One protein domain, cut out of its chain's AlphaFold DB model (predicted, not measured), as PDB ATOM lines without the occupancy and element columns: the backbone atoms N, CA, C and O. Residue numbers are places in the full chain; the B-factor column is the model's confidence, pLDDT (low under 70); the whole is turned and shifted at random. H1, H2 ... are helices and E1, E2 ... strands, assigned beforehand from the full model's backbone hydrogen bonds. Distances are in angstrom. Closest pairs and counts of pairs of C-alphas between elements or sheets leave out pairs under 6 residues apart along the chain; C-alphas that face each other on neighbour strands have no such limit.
ATOM      1  N   VAL A 510      42.063 -17.993  -0.937       59.09
ATOM      2  CA  VAL A 510      42.380 -18.609  -2.241       59.09
ATOM      3  C   VAL A 510      41.387 -19.730  -2.558       59.09
ATOM      4  O   VAL A 510      41.563 -20.875  -2.145       59.09
ATOM      5  N   ASP A 511      40.324 -19.395  -3.295       67.75
ATOM      6  CA  ASP A 511      39.360 -20.374  -3.803       67.75
ATOM      7  C   ASP A 511      39.830 -20.962  -5.144       67.75
ATOM      8  O   ASP A 511      39.859 -20.288  -6.173       67.75
ATOM      9  N   HIS A 512      40.169 -22.251  -5.134       72.19
ATOM     10  CA  HIS A 512      40.554 -23.015  -6.324       72.19
ATOM     11  C   HIS A 512      39.433 -23.916  -6.858       72.19
ATOM     12  O   HIS A 512      39.671 -24.724  -7.756       72.19
ATOM     13  N   SER A 513      38.212 -23.816  -6.325       73.44
ATOM     14  CA  SER A 513      37.116 -24.760  -6.586       73.44
ATOM     15  C   SER A 513      36.790 -24.918  -8.075       73.44
ATOM     16  O   SER A 513      36.609 -26.038  -8.557       73.44
ATOM     17  N   ILE A 514      36.776 -23.816  -8.829       73.00
ATOM     18  CA  ILE A 514      36.518 -23.832 -10.279       73.00
ATOM     19  C   ILE A 514      37.673 -24.505 -11.037       73.00
ATOM     20  O   ILE A 514      37.436 -25.344 -11.908       73.00
ATOM     21  N   ASN A 515      38.922 -24.196 -10.679       75.00
ATOM     22  CA  ASN A 515      40.109 -24.794 -11.298       75.00
ATOM     23  C   ASN A 515      40.174 -26.305 -11.032       75.00
ATOM     24  O   ASN A 515      40.412 -27.087 -11.955       75.00
ATOM     25  N   GLN A 516      39.883 -26.738  -9.801       75.12
ATOM     26  CA  GLN A 516      39.783 -28.155  -9.438       75.12
ATOM     27  C   GLN A 516      38.720 -28.864 -10.278       75.12
ATOM     28  O   GLN A 516      38.999 -29.900 -10.882       75.12
ATOM     29  N   LEU A 517      37.525 -28.279 -10.374       75.50
ATOM     30  CA  LEU A 517      36.424 -28.830 -11.157       75.50
ATOM     31  C   LEU A 517      36.785 -28.953 -12.642       75.50
ATOM     32  O   LEU A 517      36.526 -29.994 -13.250       75.50
ATOM     33  N   HIS A 518      37.432 -27.938 -13.220       76.31
ATOM     34  CA  HIS A 518      37.890 -27.976 -14.608       76.31
ATOM     35  C   HIS A 518      38.913 -29.095 -14.839       76.31
ATOM     36  O   HIS A 518      38.780 -29.873 -15.783       76.31
ATOM     37  N   VAL A 519      39.907 -29.230 -13.953       77.12
ATOM     38  CA  VAL A 519      40.925 -30.288 -14.056       77.12
ATOM     39  C   VAL A 519      40.287 -31.672 -13.939       77.12
ATOM     40  O   VAL A 519      40.569 -32.548 -14.757       77.12
ATOM     41  N   MET A 520      39.388 -31.869 -12.972       75.31
ATOM     42  CA  MET A 520      38.724 -33.154 -12.739       75.31
ATOM     43  C   MET A 520      37.811 -33.571 -13.897       75.31
ATOM     44  O   MET A 520      37.844 -34.730 -14.302       75.31
ATOM     45  N   THR A 521      37.016 -32.644 -14.435       75.81
ATOM     46  CA  THR A 521      36.029 -32.938 -15.492       75.81
ATOM     47  C   THR A 521      36.655 -33.078 -16.878       75.81
ATOM     48  O   THR A 521      36.151 -33.846 -17.699       75.81
ATOM     49  N   ARG A 522      37.744 -32.349 -17.157       75.12
ATOM     50  CA  ARG A 522      38.367 -32.311 -18.489       75.12
ATOM     51  C   ARG A 522      39.557 -33.251 -18.650       75.12
ATOM     52  O   ARG A 522      39.738 -33.804 -19.730       75.12
ATOM     53  N   TYR A 523      40.356 -33.427 -17.601       72.56
ATOM     54  CA  TYR A 523      41.611 -34.188 -17.658       72.56
ATOM     55  C   TYR A 523      41.641 -35.365 -16.670       72.56
ATOM     56  O   TYR A 523      42.417 -36.306 -16.843       72.56
ATOM     57  N   GLY A 524      40.801 -35.330 -15.633       69.25
ATOM     58  CA  GLY A 524      40.680 -36.380 -14.630       69.25
ATOM     59  C   GLY A 524      39.839 -37.577 -15.073       69.25
ATOM     60  O   GLY A 524      39.156 -37.581 -16.101       69.25
ATOM     61  N   ARG A 525      39.882 -38.636 -14.261       75.06
ATOM     62  CA  ARG A 525      38.962 -39.767 -14.397       75.06
ATOM     63  C   ARG A 525      37.639 -39.385 -13.745       75.06
ATOM     64  O   ARG A 525      37.579 -39.185 -12.537       75.06
ATOM     65  N   TRP A 526      36.596 -39.273 -14.560       82.75
ATOM     66  CA  TRP A 526      35.261 -38.887 -14.121       82.75
ATOM     67  C   TRP A 526      34.304 -40.087 -14.158       82.75
ATOM     68  O   TRP A 526      34.326 -40.804 -15.161       82.75
ATOM     69  N   PRO A 527      33.473 -40.329 -13.125       84.38
ATOM     70  CA  PRO A 527      32.502 -41.421 -13.140       84.38
ATOM     71  C   PRO A 527      31.428 -41.241 -14.221       84.38
ATOM     72  O   PRO A 527      30.807 -40.181 -14.324       84.38
ATOM     73  N   ASP A 528      31.152 -42.297 -14.991       83.19
ATOM     74  CA  ASP A 528      30.180 -42.272 -16.100       83.19
ATOM     75  C   ASP A 528      28.725 -42.028 -15.656       83.19
ATOM     76  O   ASP A 528      27.875 -41.666 -16.466       83.19
ATOM     77  N   THR A 529      28.444 -42.174 -14.361       85.38
ATOM     78  CA  THR A 529      27.121 -42.037 -13.736       85.38
ATOM     79  C   THR A 529      26.856 -40.666 -13.118       85.38
ATOM     80  O   THR A 529      25.744 -40.429 -12.656       85.38
ATOM     81  N   VAL A 530      27.833 -39.750 -13.091       87.62
ATOM     82  CA  VAL A 530      27.736 -38.507 -12.304       87.62
ATOM     83  C   VAL A 530      27.833 -37.262 -13.179       87.62
ATOM     84  O   VAL A 530      28.726 -37.129 -14.010       87.62
ATOM     85  N   SER A 531      26.929 -36.316 -12.944       89.19
ATOM     86  CA  SER A 531      26.945 -34.942 -13.462       89.19
ATOM     87  C   SER A 531      26.918 -33.959 -12.288       89.19
ATOM     88  O   SER A 531      26.525 -34.338 -11.187       89.19
ATOM     89  N   ILE A 532      27.335 -32.708 -12.489       88.00
ATOM     90  CA  ILE A 532      27.320 -31.676 -11.436       88.00
ATOM     91  C   ILE A 532      26.529 -30.469 -11.901       88.00
ATOM     92  O   ILE A 532      26.692 -30.022 -13.030       88.00
ATOM     93  N   ARG A 533      25.744 -29.897 -10.988       90.25
ATOM     94  CA  ARG A 533      25.046 -28.630 -11.179       90.25
ATOM     95  C   ARG A 533      25.320 -27.686 -10.014       90.25
ATOM     96  O   ARG A 533      25.174 -28.072  -8.856       90.25
ATOM     97  N   ILE A 534      25.692 -26.453 -10.333       88.56
ATOM     98  CA  ILE A 534      25.926 -25.376  -9.376       88.56
ATOM     99  C   ILE A 534      24.705 -24.463  -9.358       88.56
ATOM    100  O   ILE A 534      24.258 -24.010 -10.415       88.56
ATOM    101  N   LEU A 535      24.170 -24.209  -8.165       91.00
ATOM    102  CA  LEU A 535      22.959 -23.418  -7.957       91.00
ATOM    103  C   LEU A 535      23.246 -22.140  -7.161       91.00
ATOM    104  O   LEU A 535      24.033 -22.176  -6.215       91.00
ATOM    105  N   ASP A 536      22.587 -21.034  -7.509       88.38
ATOM    106  CA  ASP A 536      22.597 -19.806  -6.704       88.38
ATOM    107  C   ASP A 536      21.653 -19.893  -5.483       88.38
ATOM    108  O   ASP A 536      20.926 -20.873  -5.297       88.38
ATOM    109  N   GLY A 537      21.621 -18.821  -4.678       84.12
ATOM    110  CA  GLY A 537      20.727 -18.658  -3.517       84.12
ATOM    111  C   GLY A 537      19.225 -18.735  -3.816       84.12
ATOM    112  O   GLY A 537      18.421 -18.813  -2.891       84.12
ATOM    113  N   GLN A 538      18.847 -18.692  -5.091       90.56
ATOM    114  CA  GLN A 538      17.476 -18.730  -5.594       90.56
ATOM    115  C   GLN A 538      17.184 -20.044  -6.342       90.56
ATOM    116  O   GLN A 538      16.112 -20.188  -6.928       90.56
ATOM    117  N   ALA A 539      18.106 -21.015  -6.287       87.25
ATOM    118  CA  ALA A 539      18.071 -22.290  -7.002       87.25
ATOM    119  C   ALA A 539      18.125 -22.186  -8.541       87.25
ATOM    120  O   ALA A 539      17.815 -23.159  -9.236       87.25
ATOM    121  N   ASN A 540      18.570 -21.056  -9.095       90.56
ATOM    122  CA  ASN A 540      18.887 -20.962 -10.516       90.56
ATOM    123  C   ASN A 540      20.206 -21.679 -10.806       90.56
ATOM    124  O   ASN A 540      21.131 -21.674  -9.995       90.56
ATOM    125  N   THR A 541      20.308 -22.280 -11.991       91.06
ATOM    126  CA  THR A 541      21.549 -22.934 -12.425       91.06
ATOM    127  C   THR A 541      22.568 -21.888 -12.856       91.06
ATOM    128  O   THR A 541      22.365 -21.216 -13.862       91.06
ATOM    129  N   LEU A 542      23.669 -21.786 -12.111       84.69
ATOM    130  CA  LEU A 542      24.821 -20.963 -12.482       84.69
ATOM    131  C   LEU A 542      25.736 -21.697 -13.463       84.69
ATOM    132  O   LEU A 542      26.309 -21.085 -14.359       84.69
ATOM    133  N   TRP A 543      25.879 -23.013 -13.295       86.06
ATOM    134  CA  TRP A 543      26.749 -23.838 -14.128       86.06
ATOM    135  C   TRP A 543      26.346 -25.312 -14.063       86.06
ATOM    136  O   TRP A 543      25.880 -25.791 -13.029       86.06
ATOM    137  N   GLU A 544      26.552 -26.056 -15.147       87.94
ATOM    138  CA  GLU A 544      26.284 -27.493 -15.198       87.94
ATOM    139  C   GLU A 544      27.322 -28.228 -16.053       87.94
ATOM    140  O   GLU A 544      27.637 -27.816 -17.169       87.94
ATOM    141  N   TYR A 545      27.807 -29.359 -15.539       84.38
ATOM    142  CA  TYR A 545      28.535 -30.363 -16.302       84.38
ATOM    143  C   TYR A 545      27.695 -31.623 -16.415       84.38
ATOM    144  O   TYR A 545      27.504 -32.348 -15.434       84.38
ATOM    145  N   VAL A 546      27.239 -31.888 -17.636       83.56
ATOM    146  CA  VAL A 546      26.600 -33.146 -18.015       83.56
ATOM    147  C   VAL A 546      27.673 -34.063 -18.583       83.56
ATOM    148  O   VAL A 546      28.339 -33.705 -19.555       83.56
ATOM    149  N   ASN A 547      27.855 -35.242 -17.987       80.00
ATOM    150  CA  ASN A 547      28.858 -36.181 -18.475       80.00
ATOM    151  C   ASN A 547      28.462 -36.701 -19.875       80.00
ATOM    152  O   ASN A 547      27.453 -37.400 -19.996       80.00
ATOM    153  N   PRO A 548      29.264 -36.435 -20.925       74.06
ATOM    154  CA  PRO A 548      28.924 -36.819 -22.295       74.06
ATOM    155  C   PRO A 548      28.983 -38.335 -22.543       74.06
ATOM    156  O   PRO A 548      28.499 -38.800 -23.571       74.06
ATOM    157  N   ARG A 549      29.597 -39.109 -21.636       74.00
ATOM    158  CA  ARG A 549      29.721 -40.574 -21.728       74.00
ATOM    159  C   ARG A 549      28.597 -41.328 -21.014       74.00
ATOM    160  O   ARG A 549      28.475 -42.536 -21.201       74.00
ATOM    161  N   GLY A 550      27.797 -40.642 -20.198       73.31
ATOM    162  CA  GLY A 550      26.739 -41.266 -19.413       73.31
ATOM    163  C   GLY A 550      25.447 -41.461 -20.202       73.31
ATOM    164  O   GLY A 550      25.059 -40.621 -21.013       73.31
ATOM    165  N   ALA A 551      24.749 -42.565 -19.937       74.31
ATOM    166  CA  ALA A 551      23.396 -42.763 -20.447       74.31
ATOM    167  C   ALA A 551      22.427 -41.811 -19.703       74.31
ATOM    168  O   ALA A 551      22.453 -41.804 -18.469       74.31
ATOM    169  N   PRO A 552      21.586 -41.010 -20.395       70.75
ATOM    170  CA  PRO A 552      20.763 -39.967 -19.763       70.75
ATOM    171  C   PRO A 552      19.845 -40.461 -18.636       70.75
ATOM    172  O   PRO A 552      19.567 -39.731 -17.693       70.75
ATOM    173  N   ASP A 553      19.401 -41.713 -18.720       73.56
ATOM    174  CA  ASP A 553      18.546 -42.408 -17.754       73.56
ATOM    175  C   ASP A 553      19.295 -42.910 -16.505       73.56
ATOM    176  O   ASP A 553      18.667 -43.335 -15.536       73.56
ATOM    177  N   LYS A 554      20.633 -42.855 -16.509       73.38
ATOM    178  CA  LYS A 554      21.511 -43.329 -15.426       73.38
ATOM    179  C   LYS A 554      22.396 -42.233 -14.830       73.38
ATOM    180  O   LYS A 554      23.231 -42.528 -13.977       73.38
ATOM    181  N   LEU A 555      22.229 -40.987 -15.273       80.25
ATOM    182  CA  LEU A 555      22.992 -39.847 -14.777       80.25
ATOM    183  C   LEU A 555      22.386 -39.296 -13.485       80.25
ATOM    184  O   LEU A 555      21.260 -38.802 -13.454       80.25
ATOM    185  N   ARG A 556      23.180 -39.319 -12.418       88.06
ATOM    186  CA  ARG A 556      22.892 -38.643 -11.158       88.06
ATOM    187  C   ARG A 556      23.510 -37.250 -11.173       88.06
ATOM    188  O   ARG A 556      24.717 -37.108 -11.348       88.06
ATOM    189  N   VAL A 557      22.687 -36.224 -10.962       88.19
ATOM    190  CA  VAL A 557      23.145 -34.830 -10.884       88.19
ATOM    191  C   VAL A 557      23.413 -34.461  -9.429       88.19
ATOM    192  O   VAL A 557      22.489 -34.348  -8.626       88.19
ATOM    193  N   VAL A 558      24.682 -34.261  -9.089       88.69
ATOM    194  CA  VAL A 558      25.113 -33.723  -7.798       88.69
ATOM    195  C   VAL A 558      24.900 -32.214  -7.813       88.69
ATOM    196  O   VAL A 558      25.480 -31.505  -8.634       88.69
ATOM    197  N   GLN A 559      24.056 -31.722  -6.910       90.19
ATOM    198  CA  GLN A 559      23.763 -30.298  -6.777       90.19
ATOM    199  C   GLN A 559      24.639 -29.684  -5.686       90.19
ATOM    200  O   GLN A 559      24.625 -30.148  -4.547       90.19
ATOM    201  N   ILE A 560      25.393 -28.645  -6.036       88.00
ATOM    202  CA  ILE A 560      26.254 -27.900  -5.112       88.00
ATOM    203  C   ILE A 560      25.782 -26.451  -5.098       88.00
ATOM    204  O   ILE A 560      25.615 -25.828  -6.145       88.00
ATOM    205  N   HIS A 561      25.553 -25.905  -3.912       88.94
ATOM    206  CA  HIS A 561      25.160 -24.512  -3.772       88.94
ATOM    207  C   HIS A 561      26.394 -23.606  -3.851       88.94
ATOM    208  O   HIS A 561      27.421 -23.891  -3.241       88.94
ATOM    209  N   ASP A 562      26.283 -22.478  -4.539       84.00
ATOM    210  CA  ASP A 562      27.346 -21.486  -4.741       84.00
ATOM    211  C   ASP A 562      27.964 -20.977  -3.420       84.00
ATOM    212  O   ASP A 562      29.175 -20.813  -3.298       84.00
ATOM    213  N   ALA A 563      27.164 -20.864  -2.354       82.12
ATOM    214  CA  ALA A 563      27.688 -20.576  -1.011       82.12
ATOM    215  C   ALA A 563      28.707 -21.624  -0.510       82.12
ATOM    216  O   ALA A 563      29.678 -21.270   0.146       82.12
ATOM    217  N   GLN A 564      28.528 -22.906  -0.846       80.81
ATOM    218  CA  GLN A 564      29.470 -23.970  -0.472       80.81
ATOM    219  C   GLN A 564      30.770 -23.894  -1.285       80.81
ATOM    220  O   GLN A 564      31.806 -24.361  -0.817       80.81
ATOM    221  N   ILE A 565      30.721 -23.318  -2.487       77.75
ATOM    222  CA  ILE A 565      31.894 -23.088  -3.336       77.75
ATOM    223  C   ILE A 565      32.721 -21.943  -2.760       77.75
ATOM    224  O   ILE A 565      33.898 -22.142  -2.485       77.75
ATOM    225  N   ARG A 566      32.076 -20.810  -2.453       74.38
ATOM    226  CA  ARG A 566      32.722 -19.658  -1.801       74.38
ATOM    227  C   ARG A 566      33.388 -19.999  -0.465       74.38
ATOM    228  O   ARG A 566      34.397 -19.400  -0.120       74.38
ATOM    229  N   ASP A 567      32.859 -20.987   0.256       73.62
ATOM    230  CA  ASP A 567      33.438 -21.499   1.506       73.62
ATOM    231  C   ASP A 567      34.582 -22.521   1.291       73.62
ATOM    232  O   ASP A 567      35.024 -23.167   2.247       73.62
ATOM    233  N   GLY A 568      35.023 -22.751   0.046       70.94
ATOM    234  CA  GLY A 568      36.073 -23.714  -0.306       70.94
ATOM    235  C   GLY A 568      35.670 -25.181  -0.112       70.94
ATOM    236  O   GLY A 568      36.522 -26.057   0.052       70.94
ATOM    237  N   ARG A 569      34.365 -25.488  -0.082       76.12
ATOM    238  CA  ARG A 569      33.841 -26.835   0.220       76.12
ATOM    239  C   ARG A 569      33.443 -27.632  -1.017       76.12
ATOM    240  O   ARG A 569      32.858 -28.704  -0.849       76.12
ATOM    241  N   LEU A 570      33.749 -27.171  -2.232       79.12
ATOM    242  CA  LEU A 570      33.351 -27.852  -3.471       79.12
ATOM    243  C   LEU A 570      33.828 -29.311  -3.499       79.12
ATOM    244  O   LEU A 570      33.005 -30.221  -3.595       79.12
ATOM    245  N   LEU A 571      35.135 -29.545  -3.342       75.38
ATOM    246  CA  LEU A 571      35.711 -30.891  -3.422       75.38
ATOM    247  C   LEU A 571      35.163 -31.809  -2.327       75.38
ATOM    248  O   LEU A 571      34.836 -32.965  -2.578       75.38
ATOM    249  N   ARG A 572      35.012 -31.271  -1.116       76.38
ATOM    250  CA  ARG A 572      34.429 -31.978   0.024       76.38
ATOM    251  C   ARG A 572      32.989 -32.410  -0.254       76.38
ATOM    252  O   ARG A 572      32.678 -33.585  -0.108       76.38
ATOM    253  N   THR A 573      32.147 -31.470  -0.672       82.38
ATOM    254  CA  THR A 573      30.722 -31.709  -0.947       82.38
ATOM    255  C   THR A 573      30.556 -32.703  -2.094       82.38
ATOM    256  O   THR A 573      29.732 -33.612  -2.021       82.38
ATOM    257  N   PHE A 574      31.395 -32.586  -3.125       83.00
ATOM    258  CA  PHE A 574      31.417 -33.533  -4.228       83.00
ATOM    259  C   PHE A 574      31.807 -34.940  -3.761       83.00
ATOM    260  O   PHE A 574      31.048 -35.877  -3.984       83.00
ATOM    261  N   LEU A 575      32.929 -35.104  -3.052       80.31
ATOM    262  CA  LEU A 575      33.380 -36.414  -2.567       80.31
ATOM    263  C   LEU A 575      32.417 -37.050  -1.552       80.31
ATOM    264  O   LEU A 575      32.316 -38.270  -1.505       80.31
ATOM    265  N   GLU A 576      31.711 -36.248  -0.750       83.06
ATOM    266  CA  GLU A 576      30.649 -36.726   0.150       83.06
ATOM    267  C   GLU A 576      29.429 -37.255  -0.617       83.06
ATOM    268  O   GLU A 576      28.713 -38.113  -0.106       83.06
ATOM    269  N   SER A 577      29.205 -36.776  -1.844       85.19
ATOM    270  CA  SER A 577      28.099 -37.226  -2.688       85.19
ATOM    271  C   SER A 577      28.400 -38.510  -3.470       85.19
ATOM    272  O   SER A 577      27.459 -39.156  -3.933       85.19
ATOM    273  N   LEU A 578      29.671 -38.891  -3.631       85.12
ATOM    274  CA  LEU A 578      30.083 -40.061  -4.414       85.12
ATOM    275  C   LEU A 578      29.944 -41.366  -3.627       85.12
ATOM    276  O   LEU A 578      30.212 -41.417  -2.426       85.12
ATOM    277  N   ASP A 579      29.588 -42.445  -4.325       84.00
ATOM    278  CA  ASP A 579      29.714 -43.795  -3.771       84.00
ATOM    279  C   ASP A 579      31.175 -44.299  -3.806       84.00
ATOM    280  O   ASP A 579      32.094 -43.614  -4.263       84.00
ATOM    281  N   GLU A 580      31.429 -45.499  -3.280       77.62
ATOM    282  CA  GLU A 580      32.777 -46.081  -3.208       77.62
ATOM    283  C   GLU A 580      33.386 -46.371  -4.590       77.62
ATOM    284  O   GLU A 580      34.584 -46.165  -4.802       77.62
ATOM    285  N   SER A 581      32.572 -46.815  -5.547       79.38
ATOM    286  CA  SER A 581      33.029 -47.101  -6.906       79.38
ATOM    287  C   SER A 581      33.389 -45.803  -7.631       79.38
ATOM    288  O   SER A 581      34.465 -45.693  -8.221       79.38
ATOM    289  N   GLU A 582      32.532 -44.792  -7.526       84.12
ATOM    290  CA  GLU A 582      32.724 -43.457  -8.087       84.12
ATOM    291  C   GLU A 582      33.929 -42.744  -7.449       84.12
ATOM    292  O   GLU A 582      34.749 -42.152  -8.155       84.12
ATOM    293  N   THR A 583      34.105 -42.865  -6.130       79.25
ATOM    294  CA  THR A 583      35.259 -42.307  -5.404       79.25
ATOM    295  C   THR A 583      36.572 -42.939  -5.878       79.25
ATOM    296  O   THR A 583      37.549 -42.229  -6.120       79.25
ATOM    297  N   ASN A 584      36.599 -44.262  -6.068       77.12
ATOM    298  CA  ASN A 584      37.770 -44.976  -6.579       77.12
ATOM    299  C   ASN A 584      38.130 -44.553  -8.013       77.12
ATOM    300  O   ASN A 584      39.315 -44.421  -8.328       77.12
ATOM    301  N   VAL A 585      37.129 -44.285  -8.862       80.81
ATOM    302  CA  VAL A 585      37.338 -43.747 -10.217       80.81
ATOM    303  C   VAL A 585      38.015 -42.379 -10.156       80.81
ATOM    304  O   VAL A 585      39.043 -42.195 -10.810       80.81
ATOM    305  N   VAL A 586      37.500 -41.460  -9.331       76.44
ATOM    306  CA  VAL A 586      38.059 -40.106  -9.164       76.44
ATOM    307  C   VAL A 586      39.479 -40.139  -8.591       76.44
ATOM    308  O   VAL A 586      40.340 -39.387  -9.041       76.44
ATOM    309  N   LEU A 587      39.760 -41.048  -7.652       71.69
ATOM    310  CA  LEU A 587      41.089 -41.239  -7.055       71.69
ATOM    311  C   LEU A 587      42.067 -42.033  -7.942       71.69
ATOM    312  O   LEU A 587      43.227 -42.209  -7.573       71.69
ATOM    313  N   GLY A 588      41.614 -42.565  -9.083       67.69
ATOM    314  CA  GLY A 588      42.423 -43.436  -9.939       67.69
ATOM    315  C   GLY A 588      42.823 -44.769  -9.288       67.69
ATOM    316  O   GLY A 588      43.762 -45.416  -9.759       67.69
ATOM    317  N   GLN A 589      42.125 -45.182  -8.227       70.12
ATOM    318  CA  GLN A 589      42.363 -46.425  -7.492       70.12
ATOM    319  C   GLN A 589      41.749 -47.627  -8.221       70.12
ATOM    320  O   GLN A 589      40.904 -47.487  -9.109       70.12
ATOM    321  N   ARG A 590      42.204 -48.844  -7.888       61.50
ATOM    322  CA  ARG A 590      41.670 -50.059  -8.520       61.50
ATOM    323  C   ARG A 590      40.228 -50.290  -8.043       61.50
ATOM    324  O   ARG A 590      39.979 -50.118  -6.849       61.50
ATOM    325  N   PRO A 591      39.300 -50.722  -8.916       57.94
ATOM    326  CA  PRO A 591      37.956 -51.116  -8.496       57.94
ATOM    327  C   PRO A 591      38.028 -52.173  -7.384       57.94
ATOM    328  O   PRO A 591      38.774 -53.144  -7.513       57.94
ATOM    329  N   GLY A 592      37.299 -51.968  -6.285       55.88
ATOM    330  CA  GLY A 592      37.336 -52.859  -5.116       55.88
ATOM    331  C   GLY A 592      38.506 -52.619  -4.154       55.88
ATOM    332  O   GLY A 592      38.705 -53.418  -3.240       55.88
ATOM    333  N   THR A 593      39.275 -51.534  -4.326       55.94
ATOM    334  CA  THR A 593      40.124 -51.017  -3.239       55.94
ATOM    335  C   THR A 593      39.162 -50.563  -2.141       55.94
ATOM    336  O   THR A 593      38.336 -49.697  -2.438       55.94
ATOM    337  N   PRO A 594      39.201 -51.149  -0.924       52.38
ATOM    338  CA  PRO A 594      38.312 -50.737   0.149       52.38
ATOM    339  C   PRO A 594      38.541 -49.252   0.369       52.38
ATOM    340  O   PRO A 594      39.664 -48.849   0.703       52.38
ATOM    341  N   ALA A 595      37.504 -48.435   0.190       48.25
ATOM    342  CA  ALA A 595      37.528 -47.106   0.758       48.25
ATOM    343  C   ALA A 595      37.836 -47.329   2.232       48.25
ATOM    344  O   ALA A 595      37.120 -48.054   2.927       48.25
ATOM    345  N   ILE A 596      38.950 -46.787   2.712       43.47
ATOM    346  CA  ILE A 596      39.238 -46.833   4.134       43.47
ATOM    347  C   ILE A 596      38.182 -45.920   4.775       43.47
ATOM    348  O   ILE A 596      38.401 -44.730   4.961       43.47
ATOM    349  N   LEU A 597      36.999 -46.473   5.051       39.56
ATOM    350  CA  LEU A 597      35.774 -45.793   5.481       39.56
ATOM    351  C   LEU A 597      35.935 -45.078   6.836       39.56
ATOM    352  O   LEU A 597      35.052 -44.327   7.235       39.56
ATOM    353  N   TRP A 598      37.071 -45.262   7.523       36.16
ATOM    354  CA  TRP A 598      37.445 -44.524   8.735       36.16
ATOM    355  C   TRP A 598      38.249 -43.240   8.467       36.16
ATOM    356  O   TRP A 598      38.471 -42.444   9.379       36.16
ATOM    357  N   ILE A 599      38.700 -43.003   7.237       44.12
ATOM    358  CA  ILE A 599      39.481 -41.821   6.880       44.12
ATOM    359  C   ILE A 599      38.527 -40.643   6.635       44.12
ATOM    360  O   ILE A 599      37.674 -40.685   5.749       44.12
ATOM    361  N   SER A 600      38.665 -39.585   7.445       48.25
ATOM    362  CA  SER A 600      37.835 -38.378   7.361       48.25
ATOM    363  C   SER A 600      37.788 -37.819   5.934       48.25
ATOM    364  O   SER A 600      38.753 -37.923   5.176       48.25
ATOM    365  N   VAL A 601      36.672 -37.185   5.559       51.41
ATOM    366  CA  VAL A 601      36.530 -36.488   4.265       51.41
ATOM    367  C   VAL A 601      37.702 -35.529   4.013       51.41
ATOM    368  O   VAL A 601      38.184 -35.433   2.888       51.41
ATOM    369  N   SER A 602      38.249 -34.932   5.073       43.12
ATOM    370  CA  SER A 602      39.468 -34.121   5.045       43.12
ATOM    371  C   SER A 602      40.694 -34.868   4.504       43.12
ATOM    372  O   SER A 602      41.435 -34.315   3.701       43.12
ATOM    373  N   ARG A 603      40.902 -36.138   4.870       51.56
ATOM    374  CA  ARG A 603      42.003 -36.950   4.328       51.56
ATOM    375  C   ARG A 603      41.737 -37.450   2.901       51.56
ATOM    376  O   ARG A 603      42.694 -37.631   2.161       51.56
ATOM    377  N   ARG A 604      40.476 -37.648   2.487       57.00
ATOM    378  CA  ARG A 604      40.139 -37.913   1.068       57.00
ATOM    379  C   ARG A 604      40.408 -36.686   0.197       57.00
ATOM    380  O   ARG A 604      41.018 -36.814  -0.861       57.00
ATOM    381  N   CYS A 605      40.063 -35.494   0.686       56.34
ATOM    382  CA  CYS A 605      40.466 -34.234   0.059       56.34
ATOM    383  C   CYS A 605      42.001 -34.132  -0.028       56.34
ATOM    384  O   CYS A 605      42.518 -33.821  -1.094       56.34
ATOM    385  N   ALA A 606      42.725 -34.519   1.030       54.53
ATOM    386  CA  ALA A 606      44.193 -34.569   1.047       54.53
ATOM    387  C   ALA A 606      44.820 -35.644   0.129       54.53
ATOM    388  O   ALA A 606      46.021 -35.615  -0.101       54.53
ATOM    389  N   GLN A 607      44.043 -36.591  -0.413       59.47
ATOM    390  CA  GLN A 607      44.519 -37.573  -1.401       59.47
ATOM    391  C   GLN A 607      44.224 -37.144  -2.843       59.47
ATOM    392  O   GLN A 607      45.064 -37.334  -3.720       59.47
ATOM    393  N   VAL A 608      43.052 -36.547  -3.095       57.97
ATOM    394  CA  VAL A 608      42.711 -35.999  -4.420       57.97
ATOM    395  C   VAL A 608      43.568 -34.775  -4.717       57.97
ATOM    396  O   VAL A 608      44.093 -34.651  -5.825       57.97
ATOM    397  N   SER A 609      43.746 -33.903  -3.723       58.53
ATOM    398  CA  SER A 609      44.393 -32.608  -3.899       58.53
ATOM    399  C   SER A 609      45.808 -32.734  -4.506       58.53
ATOM    400  O   SER A 609      46.020 -32.223  -5.609       58.53
ATOM    401  N   PRO A 610      46.732 -33.550  -3.958       58.44
ATOM    402  CA  PRO A 610      48.085 -33.695  -4.509       58.44
ATOM    403  C   PRO A 610      48.152 -34.458  -5.842       58.44
ATOM    404  O   PRO A 610      49.187 -34.445  -6.512       58.44
ATOM    405  N   SER A 611      47.069 -35.139  -6.244       60.50
ATOM    406  CA  SER A 611      47.002 -35.909  -7.496       60.50
ATOM    407  C   SER A 611      46.627 -35.055  -8.716       60.50
ATOM    408  O   SER A 611      47.058 -35.362  -9.832       60.50
ATOM    409  N   LEU A 612      45.901 -33.948  -8.512       60.38
ATOM    410  CA  LEU A 612      45.466 -33.031  -9.575       60.38
ATOM    411  C   LEU A 612      46.634 -32.421 -10.381       60.38
ATOM    412  O   LEU A 612      46.568 -32.400 -11.611       60.38
ATOM    413  N   PRO A 613      47.763 -32.039  -9.761       59.66
ATOM    414  CA  PRO A 613      48.958 -31.617 -10.491       59.66
ATOM    415  C   PRO A 613      49.563 -32.665 -11.431       59.66
ATOM    416  O   PRO A 613      50.123 -32.314 -12.469       59.66
ATOM    417  N   ASN A 614      49.476 -33.952 -11.084       61.41
ATOM    418  CA  ASN A 614      50.022 -35.024 -11.922       61.41
ATOM    419  C   ASN A 614      49.185 -35.225 -13.190       61.41
ATOM    420  O   ASN A 614      49.739 -35.572 -14.232       61.41
ATOM    421  N   ILE A 615      47.879 -34.947 -13.114       58.44
ATOM    422  CA  ILE A 615      46.957 -34.938 -14.257       58.44
ATOM    423  C   ILE A 615      47.307 -33.796 -15.224       58.44
ATOM    424  O   ILE A 615      47.316 -33.992 -16.439       58.44
ATOM    425  N   ILE A 616      47.669 -32.618 -14.705       57.75
ATOM    426  CA  ILE A 616      48.120 -31.490 -15.535       57.75
ATOM    427  C   ILE A 616      49.432 -31.841 -16.254       57.75
ATOM    428  O   ILE A 616      49.530 -31.694 -17.471       57.75
ATOM    429  N   LYS A 617      50.431 -32.375 -15.534       56.72
ATOM    430  CA  LYS A 617      51.745 -32.711 -16.118       56.72
ATOM    431  C   LYS A 617      51.685 -33.798 -17.198       56.72
ATOM    432  O   LYS A 617      52.394 -33.682 -18.196       56.72
ATOM    433  N   SER A 618      50.854 -34.830 -17.027       56.00
ATOM    434  CA  SER A 618      50.686 -35.893 -18.033       56.00
ATOM    435  C   SER A 618      49.960 -35.413 -19.295       56.00
ATOM    436  O   SER A 618      50.235 -35.903 -20.389       56.00
ATOM    437  N   SER A 619      49.079 -34.421 -19.160       51.84
ATOM    438  CA  SER A 619      48.360 -33.801 -20.279       51.84
ATOM    439  C   SER A 619      49.270 -32.877 -21.098       51.84
ATOM    440  O   SER A 619      49.260 -32.923 -22.331       51.84
ATOM    441  N   SER A 620      50.132 -32.098 -20.433       44.56
ATOM    442  CA  SER A 620      51.108 -31.218 -21.096       44.56
ATOM    443  C   SER A 620      52.172 -31.984 -21.889       44.56
ATOM    444  O   SER A 620      52.605 -31.505 -22.936       44.56
ATOM    445  N   SER A 621      52.567 -33.193 -21.462       36.34
ATOM    446  CA  SER A 621      53.496 -34.029 -22.243       36.34
ATOM    447  C   SER A 621      52.861 -34.642 -23.497       36.34
ATOM    448  O   SER A 621      53.589 -35.074 -24.384       36.34
ATOM    449  N   MET A 622      51.527 -34.705 -23.579       33.22
ATOM    450  CA  MET A 622      50.807 -35.147 -24.780       33.22
ATOM    451  C   MET A 622      50.581 -33.998 -25.776       33.22
ATOM    452  O   MET A 622      50.609 -34.226 -26.983       33.22
ATOM    453  N   MET A 623      50.413 -32.758 -25.300       30.75
ATOM    454  CA  MET A 623      50.153 -31.579 -26.147       30.75
ATOM    455  C   MET A 623      51.391 -31.000 -26.856       30.75
ATOM    456  O   MET A 623      51.235 -30.237 -27.806       30.75
TER     457      MET A 623
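Overview. This is residues 510 to 623 of the 637 residues of an uncharacterized protein of Pseudomonas stutzeri (UniProt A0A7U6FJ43). A small three-stranded sheet, E2, E1 and E3, forms a wall at one side of the domain, with H3 packed over E3 and the short H2 over E1 on the same face. Beyond H3, on the side away from the sheet, the long helix H5 crosses both H3 and H1, while H4 lies near H3. The printed part has 114 residues with five named helices and three named strands, in the order H1, E1, E2, E3, H2, H3, H4, H5; the class is mixed, helices and strands. The sheet's order is E2, E1, E3, mixed. The whole is compact, with a radius of gyration of the C-alphas of 14.2 A, and rounded, spanning 39 by 34 by 32 A.

Arrangement. E1, residues 530 to 535, is the inner strand. E3, residues 556 to 561, is its parallel neighbour at 27 degrees, with N 531 and O 556 2.8 A apart, within hydrogen-bond range. E2, residues 541 to 545, is antiparallel to E1 at 164 degrees, and the two form a hairpin; N 534 and O 543 are 2.8 A apart, within hydrogen-bond range. H3, residues 570 to 577, is on the sheet over E3 at a height over the sheet of 9.1 A, slantwise to the strands at 42 degrees on the local plane; the closest C-alphas, of Val 558 and Ser 577, are 6.9 A apart. H2, residues 562 to 566, is over E1 on the same face, at a height over the sheet of 9.5 A, its local plane fitted to just 6 C-alphas of the sheet. H5, residues 601 to 623, touches H3 with residues 601 to 605 alone, at a steep tilt of 67 degrees, opposite ways; the closest C-alphas, of Arg 572 and Cys 605, are 6.4 A apart. H1, residues 513 to 522, touches residues 612 to 616 of H5 alone, the closest C-alphas, of Val 519 and Leu 612, being 6.9 A apart. H1 only just touches H3, with 3 pairs of C-alphas within 8 A, closest at Ser 513 and Leu 570, 5.8 A, and only grazes the sheet. H4, residues 580 to 586, is not on the sheet and is close to but not clearly touching H3, the closest C-alphas, of Leu 575 and Thr 583, being 6.8 A apart. In H1, H2, H3 and H4 every O i to N i+4 pair is within hydrogen-bond range; in H5, 14 of 19 are.

Along the chain. E1 measures 16.4 A from first to last C-alpha, E3 16.1 A and E2 10.9 A. H5 measures 33.7 A, H1 14.2 A, H3 10.8 A, H4 10.0 A and H2 6.4 A. C-alpha 530, where E1 begins, is at (27.736, -38.507, -12.304); C-alpha 623, where H5 ends, is at (50.153, -31.579, -26.147).

Size, cuts and confidence. The farthest C-alphas, of Gln 538 and Ser 621, are 42.5 A apart. The printed part has no cut, and the link from H4 to H5, residues 587 to 600, is long. The mean pLDDT of the printed part is 71.6; residues 510 to 511, 524, 588 and 590 to 623 are under 70.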